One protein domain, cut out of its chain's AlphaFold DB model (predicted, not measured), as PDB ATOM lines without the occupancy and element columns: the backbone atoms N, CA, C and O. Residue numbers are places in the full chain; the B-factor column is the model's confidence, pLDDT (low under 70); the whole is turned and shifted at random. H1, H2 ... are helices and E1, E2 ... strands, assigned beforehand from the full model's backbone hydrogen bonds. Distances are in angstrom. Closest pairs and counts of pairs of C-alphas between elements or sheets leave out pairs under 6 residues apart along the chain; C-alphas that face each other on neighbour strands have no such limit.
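AT A GLANCE: This is residues 159 to 296 of the 392 residues of an uncharacterized protein of Mycobacterium attenuatum (UniProt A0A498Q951). A strongly twisted sheet of five strands has the long helix H1 packed across one face and the short helix H3 packed on the other, with the short helix H5 on the same face as H3 but beside the strands. Beyond the edge strand E4 lie H4 and long loops, and at the opposite end residues 284 to 289 of the last stretch stick out. The printed part has 138 residues, with 56 in named elements, under half; along the chain these run H1, H2, E1, H3, E2, E3, H4, E4, H5, E5, a mixed class of helices and strands. The sheet's order is E1, E5, E2, E3, E4, all antiparallel. The whole is compact, with a radius of gyration of the C-alphas of 15.8 A and spans of 51 by 37 by 25 A.

IN THESE COORDINATES: H1, residues 161 to 172, begins with C-alpha 161 at (-58.455, -22.398, -48.865) and measures 16.1 A. H2 is residues 176 to 179, and E1, residues 181 to 186, measures 14.5 A. H3 is residues 193 to 199. E2, residues 203 to 208, measures 16.9 A, and E3, residues 219 to 223, 13.1 A. H4 is residues 234 to 237, E4 residues 243 to 245 and H5 residues 261 to 264. E5, residues 273 to 277, measures 13.0 A and ends with C-alpha 277 at (-52.086, -39.177, -54.103).

HOW THE PARTS SIT: E1 and E5 have N 182 and O 276 within hydrogen-bond range at 2.9 A; E5 and E2 have N 205 and O 275 at 2.8 A. The hairpin E2 and E3 has N 206 and O 221 at 2.8 A, and E3 and E4 have N 245 and O 222 at 2.9 A. E1, H3 and E2 form a split strand-helix-strand unit, two strands running the same way with E5 between them, and its crossover is right-handed. H1 is on the sheet at a height of 8.5 A, over E5 and E2, and runs across the strands, at 65 degrees to E2 on the local plane; the C-alphas of Asn 166 and Ser 207, the closest of H1 and E2, are 5.5 A apart. H3 and H5 are on the opposite face. The closest C-alphas of H3 and E3 are those of Ala 198 and Ala 223, 5.8 A apart. H5, at a height of 7.6 A, is over none of the strands. H2 only grazes the sheet. H4 is not on it, and is close to but not clearly touching H5, with the C-alphas of Ala 237 and Ile 263 closest at 6.5 A. In H1 and H3 every O i to N i+4 pair is within hydrogen-bond range; H2, H4 and H5 are too short for one.

THE WHOLE: The C-alphas farthest apart, those of Ala 235 and Gly 287, are 51.5 A apart. The printed part has no cut. The link from E4 to H5, 15 residues, is long. Mean pLDDT of the printed part is 76.8; 37 residues are under 70, among them 247 to 256 and 279 to 296.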
ATOM      1  N   LEU A 159     -59.467 -16.343 -47.958       52.72
ATOM      2  CA  LEU A 159     -58.287 -16.711 -47.143       52.72
ATOM      3  C   LEU A 159     -58.163 -18.073 -46.381       52.72
ATOM      4  O   LEU A 159     -57.123 -18.329 -45.784       52.72
ATOM      5  N   ARG A 160     -59.122 -19.008 -46.433       61.84
ATOM      6  CA  ARG A 160     -59.135 -20.308 -45.720       61.84
ATOM      7  C   ARG A 160     -59.019 -21.517 -46.651       61.84
ATOM      8  O   ARG A 160     -59.385 -22.632 -46.295       61.84
ATOM      9  N   ASN A 161     -58.533 -21.319 -47.875       69.62
ATOM     10  CA  ASN A 161     -58.455 -22.398 -48.865       69.62
ATOM     11  C   ASN A 161     -57.488 -23.514 -48.452       69.62
ATOM     12  O   ASN A 161     -57.803 -24.677 -48.683       69.62
ATOM     13  N   ALA A 162     -56.382 -23.189 -47.778       73.69
ATOM     14  CA  ALA A 162     -55.487 -24.200 -47.222       73.69
ATOM     15  C   ALA A 162     -56.174 -25.040 -46.129       73.69
ATOM     16  O   ALA A 162     -56.019 -26.256 -46.131       73.69
ATOM     17  N   ASP A 163     -56.994 -24.421 -45.268       77.25
ATOM     18  CA  ASP A 163     -57.785 -25.136 -44.257       77.25
ATOM     19  C   ASP A 163     -58.834 -26.045 -44.922       77.25
ATOM     20  O   ASP A 163     -58.916 -27.220 -44.584       77.25
ATOM     21  N   LYS A 164     -59.556 -25.557 -45.944       77.25
ATOM     22  CA  LYS A 164     -60.508 -26.365 -46.740       77.25
ATOM     23  C   LYS A 164     -59.824 -27.543 -47.456       77.25
ATOM     24  O   LYS A 164     -60.396 -28.626 -47.564       77.25
ATOM     25  N   MET A 165     -58.618 -27.330 -47.988       79.06
ATOM     26  CA  MET A 165     -57.815 -28.394 -48.600       79.06
ATOM     27  C   MET A 165     -57.364 -29.403 -47.546       79.06
ATOM     28  O   MET A 165     -57.418 -30.600 -47.804       79.06
ATOM     29  N   ASN A 166     -56.971 -28.943 -46.357       81.31
ATOM     30  CA  ASN A 166     -56.636 -29.825 -45.247       81.31
ATOM     31  C   ASN A 166     -57.841 -30.672 -44.831       81.31
ATOM     32  O   ASN A 166     -57.725 -31.888 -44.792       81.31
ATOM     33  N   GLU A 167     -59.010 -30.059 -44.622       81.25
ATOM     34  CA  GLU A 167     -60.252 -30.772 -44.293       81.25
ATOM     35  C   GLU A 167     -60.562 -31.852 -45.330       81.25
ATOM     36  O   GLU A 167     -60.806 -33.002 -44.964       81.25
ATOM     37  N   PHE A 168     -60.482 -31.514 -46.621       85.69
ATOM     38  CA  PHE A 168     -60.638 -32.497 -47.691       85.69
ATOM     39  C   PHE A 168     -59.634 -33.644 -47.556       85.69
ATOM     40  O   PHE A 168     -60.041 -34.802 -47.542       85.69
ATOM     41  N   LEU A 169     -58.339 -33.345 -47.431       85.00
ATOM     42  CA  LEU A 169     -57.290 -34.361 -47.345       85.00
ATOM     43  C   LEU A 169     -57.452 -35.235 -46.094       85.00
ATOM     44  O   LEU A 169     -57.346 -36.455 -46.187       85.00
ATOM     45  N   ALA A 170     -57.781 -34.638 -44.949       79.81
ATOM     46  CA  ALA A 170     -58.019 -35.320 -43.684       79.81
ATOM     47  C   ALA A 170     -59.229 -36.264 -43.744       79.81
ATOM     48  O   ALA A 170     -59.228 -37.305 -43.088       79.81
ATOM     49  N   GLN A 171     -60.253 -35.934 -44.535       81.06
ATOM     50  CA  GLN A 171     -61.369 -36.840 -44.811       81.06
ATOM     51  C   GLN A 171     -60.989 -37.899 -45.850       81.06
ATOM     52  O   GLN A 171     -61.245 -39.083 -45.641       81.06
ATOM     53  N   ALA A 172     -60.314 -37.505 -46.931       79.94
ATOM     54  CA  ALA A 172     -59.921 -38.394 -48.019       79.94
ATOM     55  C   ALA A 172     -59.042 -39.551 -47.523       79.94
ATOM     56  O   ALA A 172     -59.247 -40.696 -47.926       79.94
ATOM     57  N   VAL A 173     -58.117 -39.294 -46.593       82.75
ATOM     58  CA  VAL A 173     -57.246 -40.343 -46.036       82.75
ATOM     59  C   VAL A 173     -57.955 -41.327 -45.104       82.75
ATOM     60  O   VAL A 173     -57.376 -42.368 -44.798       82.75
ATOM     61  N   LYS A 174     -59.193 -41.056 -44.665       81.31
ATOM     62  CA  LYS A 174     -59.976 -42.019 -43.866       81.31
ATOM     63  C   LYS A 174     -60.442 -43.210 -44.696       81.31
ATOM     64  O   LYS A 174     -60.662 -44.281 -44.141       81.31
ATOM     65  N   ASN A 175     -60.582 -43.034 -46.012       76.12
ATOM     66  CA  ASN A 175     -60.992 -44.095 -46.927       76.12
ATOM     67  C   ASN A 175     -60.059 -44.161 -48.154       76.12
ATOM     68  O   ASN A 175     -60.461 -43.819 -49.271       76.12
ATOM     69  N   PRO A 176     -58.793 -44.576 -47.956       69.31
ATOM     70  CA  PRO A 176     -57.739 -44.461 -48.962       69.31
ATOM     71  C   PRO A 176     -58.014 -45.296 -50.218       69.31
ATOM     72  O   PRO A 176     -57.654 -44.888 -51.321       69.31
ATOM     73  N   THR A 177     -58.694 -46.438 -50.079       67.00
ATOM     74  CA  THR A 177     -59.086 -47.296 -51.209       67.00
ATOM     75  C   THR A 177     -60.098 -46.615 -52.121       67.00
ATOM     76  O   THR A 177     -60.099 -46.853 -53.326       67.00
ATOM     77  N   ARG A 178     -60.955 -45.741 -51.578       68.75
ATOM     78  CA  ARG A 178     -61.960 -45.016 -52.362       68.75
ATOM     79  C   ARG A 178     -61.468 -43.674 -52.879       68.75
ATOM     80  O   ARG A 178     -61.792 -43.326 -54.011       68.75
ATOM     81  N   SER A 179     -60.692 -42.954 -52.081       71.50
ATOM     82  CA  SER A 179     -60.228 -41.608 -52.413       71.50
ATOM     83  C   SER A 179     -58.942 -41.593 -53.244       71.50
ATOM     84  O   SER A 179     -58.674 -40.615 -53.937       71.50
ATOM     85  N   GLY A 180     -58.125 -42.649 -53.162       76.94
ATOM     86  CA  GLY A 180     -56.774 -42.667 -53.722       76.94
ATOM     87  C   GLY A 180     -55.763 -41.829 -52.930       76.94
ATOM     88  O   GLY A 180     -54.622 -41.688 -53.374       76.94
ATOM     89  N   TRP A 181     -56.151 -41.280 -51.773       84.94
ATOM     90  CA  TRP A 181     -55.293 -40.489 -50.889       84.94
ATOM     91  C   TRP A 181     -54.848 -41.309 -49.686       84.94
ATOM     92  O   TRP A 181     -55.671 -41.871 -48.969       84.94
ATOM     93  N   LYS A 182     -53.543 -41.334 -49.425       91.19
ATOM     94  CA  LYS A 182     -52.946 -42.078 -48.314       91.19
ATOM     95  C   LYS A 182     -52.188 -41.137 -47.386       91.19
ATOM     96  O   LYS A 182     -51.385 -40.335 -47.851       91.19
ATOM     97  N   LEU A 183     -52.404 -41.264 -46.077       93.56
ATOM     98  CA  LEU A 183     -51.568 -40.596 -45.078       93.56
ATOM     99  C   LEU A 183     -50.172 -41.235 -45.073       93.56
ATOM    100  O   LEU A 183     -50.052 -42.456 -44.978       93.56
ATOM    101  N   VAL A 184     -49.128 -40.413 -45.169       95.12
ATOM    102  CA  VAL A 184     -47.727 -40.870 -45.203       95.12
ATOM    103  C   VAL A 184     -46.893 -40.365 -44.028       95.12
ATOM    104  O   VAL A 184     -45.841 -40.933 -43.753       95.12
ATOM    105  N   GLY A 185     -47.354 -39.341 -43.308       94.75
ATOM    106  CA  GLY A 185     -46.676 -38.845 -42.112       94.75
ATOM    107  C   GLY A 185     -47.360 -37.631 -41.495       94.75
ATOM    108  O   GLY A 185     -48.290 -37.066 -42.071       94.75
ATOM    109  N   VAL A 186     -46.897 -37.227 -40.314       94.62
ATOM    110  CA  VAL A 186     -47.401 -36.061 -39.575       94.62
ATOM    111  C   VAL A 186     -46.219 -35.302 -38.977       94.62
ATOM    112  O   VAL A 186     -45.254 -35.911 -38.524       94.62
ATOM    113  N   GLY A 187     -46.311 -33.976 -38.949       94.06
ATOM    114  CA  GLY A 187     -45.306 -33.092 -38.379       94.06
ATOM    115  C   GLY A 187     -44.335 -32.518 -39.406       94.06
ATOM    116  O   GLY A 187     -44.362 -32.840 -40.593       94.06
ATOM    117  N   ILE A 188     -43.480 -31.614 -38.926       92.38
ATOM    118  CA  ILE A 188     -42.472 -30.928 -39.750       92.38
ATOM    119  C   ILE A 188     -41.442 -31.927 -40.293       92.38
ATOM    120  O   ILE A 188     -40.955 -31.756 -41.408       92.38
ATOM    121  N   ASP A 189     -41.144 -32.974 -39.524       93.12
ATOM    122  CA  ASP A 189     -40.216 -34.035 -39.899       93.12
ATOM    123  C   ASP A 189     -40.916 -35.406 -39.864       93.12
ATOM    124  O   ASP A 189     -40.856 -36.118 -38.862       93.12
ATOM    125  N   PRO A 190     -41.643 -35.771 -40.935       92.25
ATOM    126  CA  PRO A 190     -42.378 -37.033 -41.026       92.25
ATOM    127  C   PRO A 190     -41.473 -38.256 -41.278       92.25
ATOM    128  O   PRO A 190     -41.992 -39.356 -41.466       92.25
ATOM    129  N   GLY A 191     -40.146 -38.084 -41.338       91.06
ATOM    130  CA  GLY A 191     -39.193 -39.119 -41.745       91.06
ATOM    131  C   GLY A 191     -38.912 -39.156 -43.255       91.06
ATOM    132  O   GLY A 191     -39.384 -38.315 -44.027       91.06
ATOM    133  N   SER A 192     -38.115 -40.141 -43.692       91.50
ATOM    134  CA  SER A 192     -37.604 -40.213 -45.073       91.50
ATOM    135  C   SER A 192     -38.675 -40.543 -46.111       91.50
ATOM    136  O   SER A 192     -38.563 -40.081 -47.242       91.50
ATOM    137  N   THR A 193     -39.744 -41.249 -45.727       95.12
ATOM    138  CA  THR A 193     -40.790 -41.739 -46.640       95.12
ATOM    139  C   THR A 193     -41.321 -40.647 -47.564       95.12
ATOM    140  O   THR A 193     -41.433 -40.846 -48.767       95.12
ATOM    141  N   VAL A 194     -41.602 -39.454 -47.034       95.38
ATOM    142  CA  VAL A 194     -42.083 -38.324 -47.848       95.38
ATOM    143  C   VAL A 194     -41.074 -37.934 -48.927       95.38
ATOM    144  O   VAL A 194     -41.453 -37.622 -50.057       95.38
ATOM    145  N   LYS A 195     -39.783 -37.943 -48.586       94.81
ATOM    146  CA  LYS A 195     -38.714 -37.627 -49.527       94.81
ATOM    147  C   LYS A 195     -38.541 -38.731 -50.564       94.81
ATOM    148  O   LYS A 195     -38.420 -38.413 -51.743       94.81
ATOM    149  N   ASP A 196     -38.599 -39.989 -50.145       94.75
ATOM    150  CA  ASP A 196     -38.458 -41.155 -51.017       94.75
ATOM    151  C   ASP A 196     -39.569 -41.191 -52.078       94.75
ATOM    152  O   ASP A 196     -39.292 -41.329 -53.270       94.75
ATOM    153  N   LEU A 197     -40.819 -40.942 -51.671       94.31
ATOM    154  CA  LEU A 197     -41.966 -40.845 -52.581       94.31
ATOM    155  C   LEU A 197     -41.812 -39.674 -53.567       94.31
ATOM    156  O   LEU A 197     -42.040 -39.839 -54.767       94.31
ATOM    157  N   ALA A 198     -41.374 -38.501 -53.097       93.50
ATOM    158  CA  ALA A 198     -41.114 -37.357 -53.972       93.50
ATOM    159  C   ALA A 198     -39.982 -37.649 -54.974       93.50
ATOM    160  O   ALA A 198     -40.104 -37.339 -56.156       93.50
ATOM    161  N   ASN A 199     -38.905 -38.304 -54.532       93.38
ATOM    162  CA  ASN A 199     -37.793 -38.733 -55.386       93.38
ATOM    163  C   ASN A 199     -38.218 -39.775 -56.431       93.38
ATOM    164  O   ASN A 199     -37.619 -39.841 -57.505       93.38
ATOM    165  N   ALA A 200     -39.264 -40.550 -56.147       91.19
ATOM    166  CA  ALA A 200     -39.909 -41.450 -57.097       91.19
ATOM    167  C   ALA A 200     -40.886 -40.739 -58.059       91.19
ATOM    168  O   ALA A 200     -41.502 -41.397 -58.891       91.19
ATOM    169  N   GLY A 201     -41.037 -39.412 -57.975       90.50
ATOM    170  CA  GLY A 201     -41.959 -38.641 -58.815       90.50
ATOM    171  C   GLY A 201     -43.419 -38.713 -58.361       90.50
ATOM    172  O   GLY A 201     -44.327 -38.401 -59.131       90.50
ATOM    173  N   GLN A 202     -43.683 -39.157 -57.131       90.69
ATOM    174  CA  GLN A 202     -45.045 -39.262 -56.622       90.69
ATOM    175  C   GLN A 202     -45.547 -37.932 -56.063       90.69
ATOM    176  O   GLN A 202     -44.799 -37.116 -55.527       90.69
ATOM    177  N   PHE A 203     -46.858 -37.726 -56.185       91.25
ATOM    178  CA  PHE A 203     -47.503 -36.495 -55.752       91.25
ATOM    179  C   PHE A 203     -47.795 -36.559 -54.253       91.25
ATOM    180  O   PHE A 203     -48.709 -37.268 -53.825       91.25
ATOM    181  N   VAL A 204     -47.007 -35.831 -53.464       94.62
ATOM    182  CA  VAL A 204     -47.113 -35.801 -52.000       94.62
ATOM    183  C   VAL A 204     -47.247 -34.363 -51.522       94.62
ATOM    184  O   VAL A 204     -46.382 -33.535 -51.796       94.62
ATOM    185  N   VAL A 205     -48.315 -34.075 -50.784       93.12
ATOM    186  CA  VAL A 205     -48.667 -32.737 -50.297       93.12
ATOM    187  C   VAL A 205     -48.565 -32.695 -48.774       93.12
ATOM    188  O   VAL A 205     -49.014 -33.616 -48.093       93.12
ATOM    189  N   ALA A 206     -48.001 -31.611 -48.244       92.56
ATOM    190  CA  ALA A 206     -48.115 -31.221 -46.843       92.56
ATOM    191  C   ALA A 206     -49.241 -30.205 -46.683       92.56
ATOM    192  O   ALA A 206     -49.284 -29.233 -47.437       92.56
ATOM    193  N   SER A 207     -50.102 -30.375 -45.683       88.81
ATOM    194  CA  SER A 207     -51.154 -29.409 -45.353       88.81
ATOM    195  C   SER A 207     -51.302 -29.232 -43.843       88.81
ATOM    196  O   SER A 207     -51.166 -30.190 -43.088       88.81
ATOM    197  N   SER A 208     -51.569 -28.008 -43.388       87.50
ATOM    198  CA  SER A 208     -51.712 -27.641 -41.970       87.50
ATOM    199  C   SER A 208     -52.826 -26.621 -41.765       87.50
ATOM    200  O   SER A 208     -53.111 -25.839 -42.675       87.50
ATOM    201  N   HIS A 209     -53.430 -26.635 -40.578       85.44
ATOM    202  CA  HIS A 209     -54.459 -25.678 -40.203       85.44
ATOM    203  C   HIS A 209     -53.869 -24.402 -39.618       85.44
ATOM    204  O   HIS A 209     -52.857 -24.454 -38.916       85.44
ATOM    205  N   SER A 210     -54.544 -23.277 -39.836       83.19
ATOM    206  CA  SER A 210     -54.301 -22.060 -39.057       83.19
ATOM    207  C   SER A 210     -54.492 -22.311 -37.553       83.19
ATOM    208  O   SER A 210     -55.444 -22.973 -37.137       83.19
ATOM    209  N   ILE A 211     -53.597 -21.776 -36.711       83.06
ATOM    210  CA  ILE A 211     -53.835 -21.707 -35.261       83.06
ATOM    211  C   ILE A 211     -54.561 -20.390 -34.956       83.06
ATOM    212  O   ILE A 211     -53.992 -19.319 -35.207       83.06
ATOM    213  N   PRO A 212     -55.773 -20.437 -34.365       79.44
ATOM    214  CA  PRO A 212     -56.524 -19.237 -34.015       79.44
ATOM    215  C   PRO A 212     -55.692 -18.239 -33.200       79.44
ATOM    216  O   PRO A 212     -55.020 -18.609 -32.236       79.44
ATOM    217  N   GLY A 213     -55.741 -16.963 -33.591       72.38
ATOM    218  CA  GLY A 213     -55.044 -15.875 -32.899       72.38
ATOM    219  C   GLY A 213     -53.549 -15.730 -33.213       72.38
ATOM    220  O   GLY A 213     -52.911 -14.858 -32.630       72.38
ATOM    221  N   ARG A 214     -52.976 -16.543 -34.116       68.44
ATOM    222  CA  ARG A 214     -51.585 -16.377 -34.596       68.44
ATOM    223  C   ARG A 214     -51.529 -15.884 -36.034       68.44
ATOM    224  O   ARG A 214     -50.942 -14.844 -36.312       68.44
ATOM    225  N   THR A 215     -52.159 -16.633 -36.929       62.25
ATOM    226  CA  THR A 215     -52.414 -16.264 -38.322       62.25
ATOM    227  C   THR A 215     -53.829 -16.703 -38.668       62.25
ATOM    228  O   THR A 215     -54.364 -17.630 -38.064       62.25
ATOM    229  N   GLU A 216     -54.451 -16.060 -39.650       59.69
ATOM    230  CA  GLU A 216     -55.779 -16.471 -40.128       59.69
ATOM    231  C   GLU A 216     -55.700 -17.527 -41.250       59.69
ATOM    232  O   GLU A 216     -56.704 -17.800 -41.907       59.69
ATOM    233  N   TYR A 217     -54.511 -18.109 -41.494       71.12
ATOM    234  CA  TYR A 217     -54.212 -18.889 -42.704       71.12
ATOM    235  C   TYR A 217     -53.485 -20.204 -42.400       71.12
ATOM    236  O   TYR A 217     -52.452 -20.206 -41.725       71.12
ATOM    237  N   GLY A 218     -54.028 -21.314 -42.908       76.19
ATOM    238  CA  GLY A 218     -53.334 -22.598 -42.992       76.19
ATOM    239  C   GLY A 218     -52.261 -22.589 -44.084       76.19
ATOM    240  O   GLY A 218     -52.225 -21.702 -44.938       76.19
ATOM    241  N   HIS A 219     -51.373 -23.580 -44.062       81.94
ATOM    242  CA  HIS A 219     -50.289 -23.703 -45.040       81.94
ATOM    243  C   HIS A 219     -50.412 -25.005 -45.826       81.94
ATOM    244  O   HIS A 219     -50.781 -26.040 -45.268       81.94
ATOM    245  N   ILE A 220     -50.068 -24.956 -47.113       83.00
ATOM    246  CA  ILE A 220     -50.032 -26.117 -48.001       83.00
ATOM    247  C   ILE A 220     -48.810 -26.039 -48.926       83.00
ATOM    248  O   ILE A 220     -48.460 -24.960 -49.405       83.00
ATOM    249  N   ALA A 221     -48.139 -27.167 -49.152       87.75
ATOM    250  CA  ALA A 221     -46.942 -27.247 -49.988       87.75
ATOM    251  C   ALA A 221     -46.810 -28.627 -50.645       87.75
ATOM    252  O   ALA A 221     -47.326 -29.615 -50.123       87.75
ATOM    253  N   ILE A 222     -46.086 -28.714 -51.763       90.62
ATOM    254  CA  ILE A 222     -45.764 -29.991 -52.415       90.62
ATOM    255  C   ILE A 222     -44.368 -30.455 -51.994       90.62
ATOM    256  O   ILE A 222     -43.441 -29.648 -51.925       90.62
ATOM    257  N   ALA A 223     -44.189 -31.748 -51.732       93.75
ATOM    258  CA  ALA A 223     -42.870 -32.340 -51.553       93.75
ATOM    259  C   ALA A 223     -42.059 -32.229 -52.853       93.75
ATOM    260  O   ALA A 223     -42.500 -32.647 -53.921       93.75
ATOM    261  N   ALA A 224     -40.854 -31.673 -52.757       91.62
ATOM    262  CA  ALA A 224     -39.960 -31.482 -53.891       91.62
ATOM    263  C   ALA A 224     -38.895 -32.592 -53.943       91.62
ATOM    264  O   ALA A 224     -38.303 -32.896 -52.904       91.62
ATOM    265  N   PRO A 225     -38.602 -33.184 -55.108       92.38
ATOM    266  CA  PRO A 225     -37.522 -34.155 -55.247       92.38
ATOM    267  C   PRO A 225     -36.136 -33.551 -54.975       92.38
ATOM    268  O   PRO A 225     -35.907 -32.360 -55.174       92.38
ATOM    269  N   ASP A 226     -35.183 -34.387 -54.568       91.31
ATOM    270  CA  ASP A 226     -33.810 -33.985 -54.246       91.31
ATOM    271  C   ASP A 226     -32.978 -33.556 -55.449       91.31
ATOM    272  O   ASP A 226     -31.993 -32.839 -55.273       91.31
ATOM    273  N   TYR A 227     -33.359 -34.013 -56.637       88.81
ATOM    274  CA  TYR A 227     -32.696 -33.687 -57.896       88.81
ATOM    275  C   TYR A 227     -33.135 -32.334 -58.471       88.81
ATOM    276  O   TYR A 227     -32.648 -31.940 -59.526       88.81
ATOM    277  N   LEU A 228     -34.071 -31.641 -57.818       87.00
ATOM    278  CA  LEU A 228     -34.427 -30.273 -58.170       87.00
ATOM    279  C   LEU A 228     -33.583 -29.271 -57.389       87.00
ATOM    280  O   LEU A 228     -33.130 -29.556 -56.279       87.00
ATOM    281  N   ASP A 229     -33.449 -28.070 -57.950       87.12
ATOM    282  CA  ASP A 229     -32.719 -26.978 -57.315       87.12
ATOM    283  C   ASP A 229     -33.266 -26.667 -55.917       87.12
ATOM    284  O   ASP A 229     -34.481 -26.706 -55.652       87.12
ATOM    285  N   LYS A 230     -32.337 -26.352 -55.017       88.62
ATOM    286  CA  LYS A 230     -32.559 -26.129 -53.586       88.62
ATOM    287  C   LYS A 230     -32.034 -24.765 -53.193       88.62
ATOM    288  O   LYS A 230     -31.057 -24.283 -53.764       88.62
ATOM    289  N   GLU A 231     -32.682 -24.162 -52.206       86.88
ATOM    290  CA  GLU A 231     -32.148 -22.962 -51.587       86.88
ATOM    291  C   GLU A 231     -30.905 -23.305 -50.763       86.88
ATOM    292  O   GLU A 231     -30.878 -24.297 -50.031       86.88
ATOM    293  N   SER A 232     -29.861 -22.499 -50.941       84.44
ATOM    294  CA  SER A 232     -28.556 -22.698 -50.320       84.44
ATOM    295  C   SER A 232     -28.402 -21.901 -49.034       84.44
ATOM    296  O   SER A 232     -27.659 -22.333 -48.157       84.44
ATOM    297  N   ASP A 233     -29.078 -20.752 -48.919       84.88
ATOM    298  CA  ASP A 233     -29.053 -19.943 -47.702       84.88
ATOM    299  C   ASP A 233     -29.875 -20.632 -46.598       84.88
ATOM    300  O   ASP A 233     -31.094 -20.732 -46.740       84.88
ATOM    301  N   PRO A 234     -29.272 -21.083 -45.480       80.12
ATOM    302  CA  PRO A 234     -29.999 -21.751 -44.400       80.12
ATOM    303  C   PRO A 234     -31.095 -20.885 -43.764       80.12
ATOM    304  O   PRO A 234     -32.100 -21.420 -43.293       80.12
ATOM    305  N   ALA A 235     -30.935 -19.557 -43.768       80.88
ATOM    306  CA  ALA A 235     -31.931 -18.639 -43.220       80.88
ATOM    307  C   ALA A 235     -33.223 -18.628 -44.052       80.88
ATOM    308  O   ALA A 235     -34.306 -18.421 -43.506       80.88
ATOM    309  N   VAL A 236     -33.116 -18.897 -45.356       79.25
ATOM    310  CA  VAL A 236     -34.243 -18.950 -46.301       79.25
ATOM    311  C   VAL A 236     -34.697 -20.388 -46.548       79.25
ATOM    312  O   VAL A 236     -35.883 -20.668 -46.695       79.25
ATOM    313  N   ALA A 237     -33.761 -21.332 -46.574       83.62
ATOM    314  CA  ALA A 237     -34.045 -22.737 -46.785       83.62
ATOM    315  C   ALA A 237     -34.750 -23.350 -45.575       83.62
ATOM    316  O   ALA A 237     -35.544 -24.261 -45.759       83.62
ATOM    317  N   GLY A 238     -34.495 -22.876 -44.355       86.75
ATOM    318  CA  GLY A 238     -34.882 -23.587 -43.142       86.75
ATOM    319  C   GLY A 238     -33.987 -24.805 -42.887       86.75
ATOM    320  O   GLY A 238     -33.158 -25.187 -43.712       86.75
ATOM    321  N   ASN A 239     -34.162 -25.433 -41.723       89.69
ATOM    322  CA  ASN A 239     -33.183 -26.385 -41.193       89.69
ATOM    323  C   ASN A 239     -33.695 -27.829 -41.089       89.69
ATOM    324  O   ASN A 239     -32.878 -28.745 -41.029       89.69
ATOM    325  N   THR A 240     -35.014 -28.063 -41.064       90.88
ATOM    326  CA  THR A 240     -35.570 -29.399 -40.777       90.88
ATOM    327  C   THR A 240     -36.745 -29.781 -41.673       90.88
ATOM    328  O   THR A 240     -37.491 -28.931 -42.168       90.88
ATOM    329  N   GLY A 241     -36.928 -31.092 -41.845       91.81
ATOM    330  CA  GLY A 241     -37.980 -31.677 -42.672       91.81
ATOM    331  C   GLY A 241     -37.594 -31.857 -44.148       91.81
ATOM    332  O   GLY A 241     -36.492 -31.493 -44.578       91.81
ATOM    333  N   PRO A 242     -38.473 -32.460 -44.957       94.12
ATOM    334  CA  PRO A 242     -38.236 -32.684 -46.378       94.12
ATOM    335  C   PRO A 242     -38.208 -31.374 -47.184       94.12
ATOM    336  O   PRO A 242     -38.788 -30.357 -46.808       94.12
ATOM    337  N   TRP A 243     -37.551 -31.412 -48.347       92.88
ATOM    338  CA  TRP A 243     -37.659 -30.337 -49.337       92.88
ATOM    339  C   TRP A 243     -39.081 -30.219 -49.882       92.88
ATOM    340  O   TRP A 243     -39.692 -31.240 -50.212       92.88
ATOM    341  N   ILE A 244     -39.561 -28.988 -50.013       90.12
ATOM    342  CA  ILE A 244     -40.873 -28.607 -50.515       90.12
ATOM    343  C   ILE A 244     -40.770 -27.471 -51.534       90.12
ATOM    344  O   ILE A 244     -39.825 -26.678 -51.517       90.12
ATOM    345  N   ARG A 245     -41.778 -27.382 -52.400       84.50
ATOM    346  CA  ARG A 245     -42.035 -26.241 -53.281       84.50
ATOM    347  C   ARG A 245     -43.401 -25.636 -52.977       84.50
ATOM    348  O   ARG A 245     -44.318 -26.310 -52.504       84.50
ATOM    349  N   TYR A 246     -43.504 -24.344 -53.238       73.25
ATOM    350  CA  TYR A 246     -44.697 -23.530 -53.054       73.25
ATOM    351  C   TYR A 246     -44.604 -22.334 -54.003       73.25
ATOM    352  O   TYR A 246     -43.575 -22.100 -54.632       73.25
ATOM    353  N   SER A 247     -45.692 -21.598 -54.163       61.03
ATOM    354  CA  SER A 247     -45.809 -20.631 -55.252       61.03
ATOM    355  C   SER A 247     -44.959 -19.372 -55.048       61.03
ATOM    356  O   SER A 247     -44.299 -18.913 -55.971       61.03
ATOM    357  N   ALA A 248     -44.980 -18.780 -53.854       59.22
ATOM    358  CA  ALA A 248     -44.343 -17.502 -53.575       59.22
ATOM    359  C   ALA A 248     -44.086 -17.337 -52.077       59.22
ATOM    360  O   ALA A 248     -44.929 -17.696 -51.254       59.22
ATOM    361  N   TYR A 249     -42.953 -16.729 -51.742       52.88
ATOM    362  CA  TYR A 249     -42.595 -16.295 -50.395       52.88
ATOM    363  C   TYR A 249     -42.450 -14.789 -50.394       52.88
ATOM    364  O   TYR A 249     -41.696 -14.254 -51.202       52.88
ATOM    365  N   GLN A 250     -43.168 -14.096 -49.508       54.69
ATOM    366  CA  GLN A 250     -43.041 -12.640 -49.363       54.69
ATOM    367  C   GLN A 250     -43.153 -11.874 -50.705       54.69
ATOM    368  O   GLN A 250     -42.426 -10.920 -50.955       54.69
ATOM    369  N   GLY A 251     -44.035 -12.318 -51.609       50.09
ATOM    370  CA  GLY A 251     -44.219 -11.700 -52.932       50.09
ATOM    371  C   GLY A 251     -43.173 -12.076 -53.991       50.09
ATOM    372  O   GLY A 251     -43.327 -11.685 -55.143       50.09
ATOM    373  N   THR A 252     -42.160 -12.876 -53.645       53.97
ATOM    374  CA  THR A 252     -41.170 -13.411 -54.591       53.97
ATOM    375  C   THR A 252     -41.575 -14.822 -55.025       53.97
ATOM    376  O   THR A 252     -41.774 -15.675 -54.153       53.97
ATOM    377  N   PRO A 253     -41.707 -15.112 -56.335       55.12
ATOM    378  CA  PRO A 253     -41.993 -16.459 -56.821       55.12
ATOM    379  C   PRO A 253     -40.962 -17.467 -56.299       55.12
ATOM    380  O   PRO A 253     -39.772 -17.352 -56.580       55.12
ATOM    381  N   HIS A 254     -41.418 -18.466 -55.542       59.69
ATOM    382  CA  HIS A 254     -40.564 -19.473 -54.894       59.69
ATOM    383  C   HIS A 254     -40.643 -20.824 -55.608       59.69
ATOM    384  O   HIS A 254     -40.660 -21.902 -55.022       59.69
ATOM    385  N   ILE A 255     -40.707 -20.733 -56.927       57.53
ATOM    386  CA  ILE A 255     -40.969 -21.844 -57.834       57.53
ATOM    387  C   ILE A 255     -39.729 -22.534 -58.379       57.53
ATOM    388  O   ILE A 255     -39.805 -23.682 -58.813       57.53
ATOM    389  N   THR A 256     -38.599 -21.837 -58.397       65.06
ATOM    390  CA  THR A 256     -37.371 -22.342 -59.012       65.06
ATOM    391  C   THR A 256     -36.555 -23.169 -58.030       65.06
ATOM    392  O   THR A 256     -35.909 -24.128 -58.440       65.06
ATOM    393  N   ARG A 257     -36.637 -22.863 -56.729       79.62
ATOM    394  CA  ARG A 257     -35.858 -23.517 -55.673       79.62
ATOM    395  C   ARG A 257     -36.729 -24.063 -54.557       79.62
ATOM    396  O   ARG A 257     -37.689 -23.439 -54.113       79.62
ATOM    397  N   SER A 258     -36.338 -25.234 -54.084       86.31
ATOM    398  CA  SER A 258     -36.997 -25.936 -52.989       86.31
ATOM    399  C   SER A 258     -36.466 -25.445 -51.641       86.31
ATOM    400  O   SER A 258     -35.276 -25.171 -51.504       86.31
ATOM    401  N   THR A 259     -37.329 -25.388 -50.630       88.69
ATOM    402  CA  THR A 259     -36.974 -25.050 -49.235       88.69
ATOM    403  C   THR A 259     -37.362 -26.195 -48.300       88.69
ATOM    404  O   THR A 259     -37.982 -27.159 -48.738       88.69
ATOM    405  N   ARG A 260     -36.979 -26.155 -47.029       90.56
ATOM    406  CA  ARG A 260     -37.312 -27.159 -46.014       90.56
ATOM    407  C   ARG A 260     -38.661 -26.862 -45.385       90.56
ATOM    408  O   ARG A 260     -39.011 -25.710 -45.165       90.56
ATOM    409  N   THR A 261     -39.389 -27.903 -45.001       90.38
ATOM    410  CA  THR A 261     -40.700 -27.788 -44.345       90.38
ATOM    411  C   THR A 261     -40.727 -26.781 -43.193       90.38
ATOM    412  O   THR A 261     -41.694 -26.030 -43.082       90.38
ATOM    413  N   SER A 262     -39.668 -26.705 -42.382       89.06
ATOM    414  CA  SER A 262     -39.590 -25.788 -41.239       89.06
ATOM    415  C   SER A 262     -39.691 -24.303 -41.587       89.06
ATOM    416  O   SER A 262     -40.025 -23.519 -40.706       89.06
ATOM    417  N   ILE A 263     -39.380 -23.895 -42.827       84.69
ATOM    418  CA  ILE A 263     -39.513 -22.481 -43.217       84.69
ATOM    419  C   ILE A 263     -40.981 -22.086 -43.415       84.69
ATOM    420  O   ILE A 263     -41.358 -20.943 -43.168       84.69
ATOM    421  N   ILE A 264     -41.814 -23.037 -43.849       81.00
ATOM    422  CA  ILE A 264     -43.223 -22.795 -44.174       81.00
ATOM    423  C   ILE A 264     -44.126 -23.155 -43.006       81.00
ATOM    424  O   ILE A 264     -45.017 -22.386 -42.663       81.00
ATOM    425  N   PHE A 265     -43.912 -24.313 -42.392       85.38
ATOM    426  CA  PHE A 265     -44.769 -24.833 -41.336       85.38
ATOM    427  C   PHE A 265     -44.156 -24.482 -39.981       85.38
ATOM    428  O   PHE A 265     -43.405 -25.261 -39.398       85.38
ATOM    429  N   GLY A 266     -44.428 -23.254 -39.536       79.50
ATOM    430  CA  GLY A 266     -43.931 -22.694 -38.280       79.50
ATOM    431  C   GLY A 266     -44.960 -22.716 -37.148       79.50
ATOM    432  O   GLY A 266     -45.977 -23.400 -37.197       79.50
ATOM    433  N   SER A 267     -44.715 -21.908 -36.114       82.62
ATOM    434  CA  SER A 267     -45.548 -21.873 -34.898       82.62
ATOM    435  C   SER A 267     -46.944 -21.253 -35.073       82.62
ATOM    436  O   SER A 267     -47.688 -21.144 -34.099       82.62
ATOM    437  N   SER A 268     -47.287 -20.799 -36.278       80.69
ATOM    438  CA  SER A 268     -48.580 -20.210 -36.639       80.69
ATOM    439  C   SER A 268     -49.610 -21.230 -37.125       80.69
ATOM    440  O   SER A 268     -50.788 -20.898 -37.230       80.69
ATOM    441  N   VAL A 269     -49.182 -22.461 -37.403       86.12
ATOM    442  CA  VAL A 269     -50.031 -23.532 -37.927       86.12
ATOM    443  C   VAL A 269     -49.910 -24.805 -37.106       86.12
ATOM    444  O   VAL A 269     -48.939 -25.010 -36.377       86.12
ATOM    445  N   THR A 270     -50.907 -25.679 -37.218       89.62
ATOM    446  CA  THR A 270     -50.833 -27.023 -36.644       89.62
ATOM    447  C   THR A 270     -49.709 -27.825 -37.307       89.62
ATOM    448  O   THR A 270     -49.314 -27.523 -38.437       89.62
ATOM    449  N   PRO A 271     -49.213 -28.899 -36.665       91.38
ATOM    450  CA  PRO A 271     -48.335 -29.849 -37.338       91.38
ATOM    451  C   PRO A 271     -48.948 -30.292 -38.679       91.38
ATOM    452  O   PRO A 271     -50.136 -30.636 -38.703       91.38
ATOM    453  N   PRO A 272     -48.195 -30.256 -39.795       92.69
ATOM    454  CA  PRO A 272     -48.753 -30.622 -41.085       92.69
ATOM    455  C   PRO A 272     -49.024 -32.122 -41.158       92.69
ATOM    456  O   PRO A 272     -48.249 -32.929 -40.646       92.69
ATOM    457  N   ILE A 273     -50.093 -32.498 -41.847       94.31
ATOM    458  CA  ILE A 273     -50.268 -33.861 -42.342       94.31
ATOM    459  C   ILE A 273     -49.612 -33.972 -43.713       94.31
ATOM    460  O   ILE A 273     -49.665 -33.042 -44.519       94.31
ATOM    461  N   TRP A 274     -49.010 -35.121 -43.977       96.12
ATOM    462  CA  TRP A 274     -48.428 -35.458 -45.264       96.12
ATOM    463  C   TRP A 274     -49.258 -36.537 -45.913       96.12
ATOM    464  O   TRP A 274     -49.473 -37.604 -45.334       96.12
ATOM    465  N   VAL A 275     -49.710 -36.266 -47.127       94.50
ATOM    466  CA  VAL A 275     -50.615 -37.147 -47.853       94.50
ATOM    467  C   VAL A 275     -50.123 -37.349 -49.271       94.50
ATOM    468  O   VAL A 275     -49.677 -36.422 -49.942       94.50
ATOM    469  N   GLN A 276     -50.204 -38.586 -49.723       93.50
ATOM    470  CA  GLN A 276     -49.840 -38.994 -51.063       93.50
ATOM    471  C   GLN A 276     -51.103 -39.233 -51.880       93.50
ATOM    472  O   GLN A 276     -52.001 -39.945 -51.426       93.50
ATOM    473  N   TYR A 277     -51.127 -38.721 -53.108       88.38
ATOM    474  CA  TYR A 277     -52.086 -39.177 -54.103       88.38
ATOM    475  C   TYR A 277     -51.517 -40.368 -54.863       88.38
ATOM    476  O   TYR A 277     -50.614 -40.232 -55.700       88.38
ATOM    477  N   VAL A 278     -52.058 -41.540 -54.554       78.44
ATOM    478  CA  VAL A 278     -51.779 -42.767 -55.294       78.44
ATOM    479  C   VAL A 278     -52.737 -42.877 -56.476       78.44
ATOM    480  O   VAL A 278     -52.335 -43.327 -57.528       78.44
ATOM    481  N   GLY A 279     -53.959 -42.354 -56.373       61.66
ATOM    482  CA  GLY A 279     -54.945 -42.443 -57.449       61.66
ATOM    483  C   GLY A 279     -55.382 -43.876 -57.757       61.66
ATOM    484  O   GLY A 279     -54.653 -44.845 -57.570       61.66
ATOM    485  N   LYS A 280     -56.625 -44.028 -58.219       45.91
ATOM    486  CA  LYS A 280     -57.136 -45.333 -58.671       45.91
ATOM    487  C   LYS A 280     -56.657 -45.701 -60.074       45.91
ATOM    488  O   LYS A 280     -56.651 -46.874 -60.414       45.91
ATOM    489  N   ASP A 281     -56.178 -44.726 -60.844       44.06
ATOM    490  CA  ASP A 281     -55.584 -44.956 -62.167       44.06
ATOM    491  C   ASP A 281     -54.236 -45.699 -62.094       44.06
ATOM    492  O   ASP A 281     -53.690 -46.088 -63.123       44.06
ATOM    493  N   TRP A 282     -53.679 -45.846 -60.888       36.91
ATOM    494  CA  TRP A 282     -52.380 -46.466 -60.605       36.91
ATOM    495  C   TRP A 282     -52.463 -47.730 -59.749       36.91
ATOM    496  O   TRP A 282     -51.441 -48.332 -59.444       36.91
ATOM    497  N   LEU A 283     -53.651 -48.064 -59.262       34.12
ATOM    498  CA  LEU A 283     -53.874 -49.188 -58.366       34.12
ATOM    499  C   LEU A 283     -55.223 -49.791 -58.715       34.12
ATOM    500  O   LEU A 283     -56.167 -49.708 -57.930       34.12
ATOM    501  N   VAL A 284     -55.329 -50.375 -59.905       34.09
ATOM    502  CA  VAL A 284     -56.399 -51.333 -60.162       34.09
ATOM    503  C   VAL A 284     -55.828 -52.703 -59.806       34.09
ATOM    504  O   VAL A 284     -55.037 -53.239 -60.579       34.09
ATOM    505  N   PRO A 285     -56.189 -53.303 -58.654       34.72
ATOM    506  CA  PRO A 285     -55.943 -54.720 -58.456       34.72
ATOM    507  C   PRO A 285     -56.634 -55.460 -59.598       34.72
ATOM    508  O   PRO A 285     -57.821 -55.233 -59.859       34.72
ATOM    509  N   SER A 286     -55.874 -56.308 -60.286       34.94
ATOM    510  CA  SER A 286     -56.359 -57.238 -61.303       34.94
ATOM    511  C   SER A 286     -57.635 -57.932 -60.798       34.94
ATOM    512  O   SER A 286     -57.575 -58.808 -59.939       34.94
ATOM    513  N   GLY A 287     -58.808 -57.461 -61.242       34.81
ATOM    514  CA  GLY A 287     -60.103 -58.020 -60.840       34.81
ATOM    515  C   GLY A 287     -61.292 -57.054 -60.794       34.81
ATOM    516  O   GLY A 287     -62.387 -57.456 -61.178       34.81
ATOM    517  N   GLU A 288     -61.129 -55.787 -60.400       34.25
ATOM    518  CA  GLU A 288     -62.276 -54.869 -60.260       34.25
ATOM    519  C   GLU A 288     -62.215 -53.684 -61.231       34.25
ATOM    520  O   GLU A 288     -61.672 -52.620 -60.945       34.25
ATOM    521  N   LYS A 289     -62.874 -53.834 -62.386       32.53
ATOM    522  CA  LYS A 289     -63.313 -52.690 -63.193       32.53
ATOM    523  C   LYS A 289     -64.430 -51.955 -62.444       32.53
ATOM    524  O   LYS A 289     -65.605 -52.243 -62.654       32.53
ATOM    525  N   LYS A 290     -64.089 -50.990 -61.591       31.11
ATOM    526  CA  LYS A 290     -65.037 -49.952 -61.159       31.11
ATOM    527  C   LYS A 290     -64.554 -48.590 -61.635       31.11
ATOM    528  O   LYS A 290     -63.435 -48.180 -61.349       31.11
ATOM    529  N   LEU A 291     -65.430 -47.916 -62.380       32.06
ATOM    530  CA  LEU A 291     -65.285 -46.518 -62.784       32.06
ATOM    531  C   LEU A 291     -65.059 -45.629 -61.542       32.06
ATOM    532  O   LEU A 291     -65.527 -45.978 -60.453       32.06
ATOM    533  N   PRO A 292     -64.357 -44.490 -61.676       33.22
ATOM    534  CA  PRO A 292     -64.128 -43.582 -60.560       33.22
ATOM    535  C   PRO A 292     -65.468 -43.014 -60.076       33.22
ATOM    536  O   PRO A 292     -66.094 -42.212 -60.758       33.22
ATOM    537  N   CYS A 293     -65.905 -43.432 -58.890       38.09
ATOM    538  CA  CYS A 293     -66.974 -42.778 -58.147       38.09
ATOM    539  C   CYS A 293     -66.492 -42.451 -56.729       38.09
ATOM    540  O   CYS A 293     -65.670 -43.183 -56.154       38.09
ATOM    541  N   VAL A 294     -66.955 -41.317 -56.206       37.16
ATOM    542  CA  VAL A 294     -66.662 -40.825 -54.859       37.16
ATOM    543  C   VAL A 294     -67.931 -41.009 -54.031       37.16
ATOM    544  O   VAL A 294     -68.995 -40.559 -54.435       37.16
ATOM    545  N   ASP A 295     -67.808 -41.711 -52.910       38.38
ATOM    546  CA  ASP A 295     -68.843 -41.830 -51.879       38.38
ATOM    547  C   ASP A 295     -68.462 -40.839 -50.773       38.38
ATOM    548  O   ASP A 295     -67.540 -41.087 -49.989       38.38
ATOM    549  N   LEU A 296     -69.066 -39.658 -50.834       36.62
ATOM    550  CA  LEU A 296     -68.843 -38.520 -49.952       36.62
ATOM    551  C   LEU A 296     -69.543 -38.700 -48.601       36.62
ATOM    552  O   LEU A 296     -69.114 -38.082 -47.623       36.62
TER     553      LEU A 296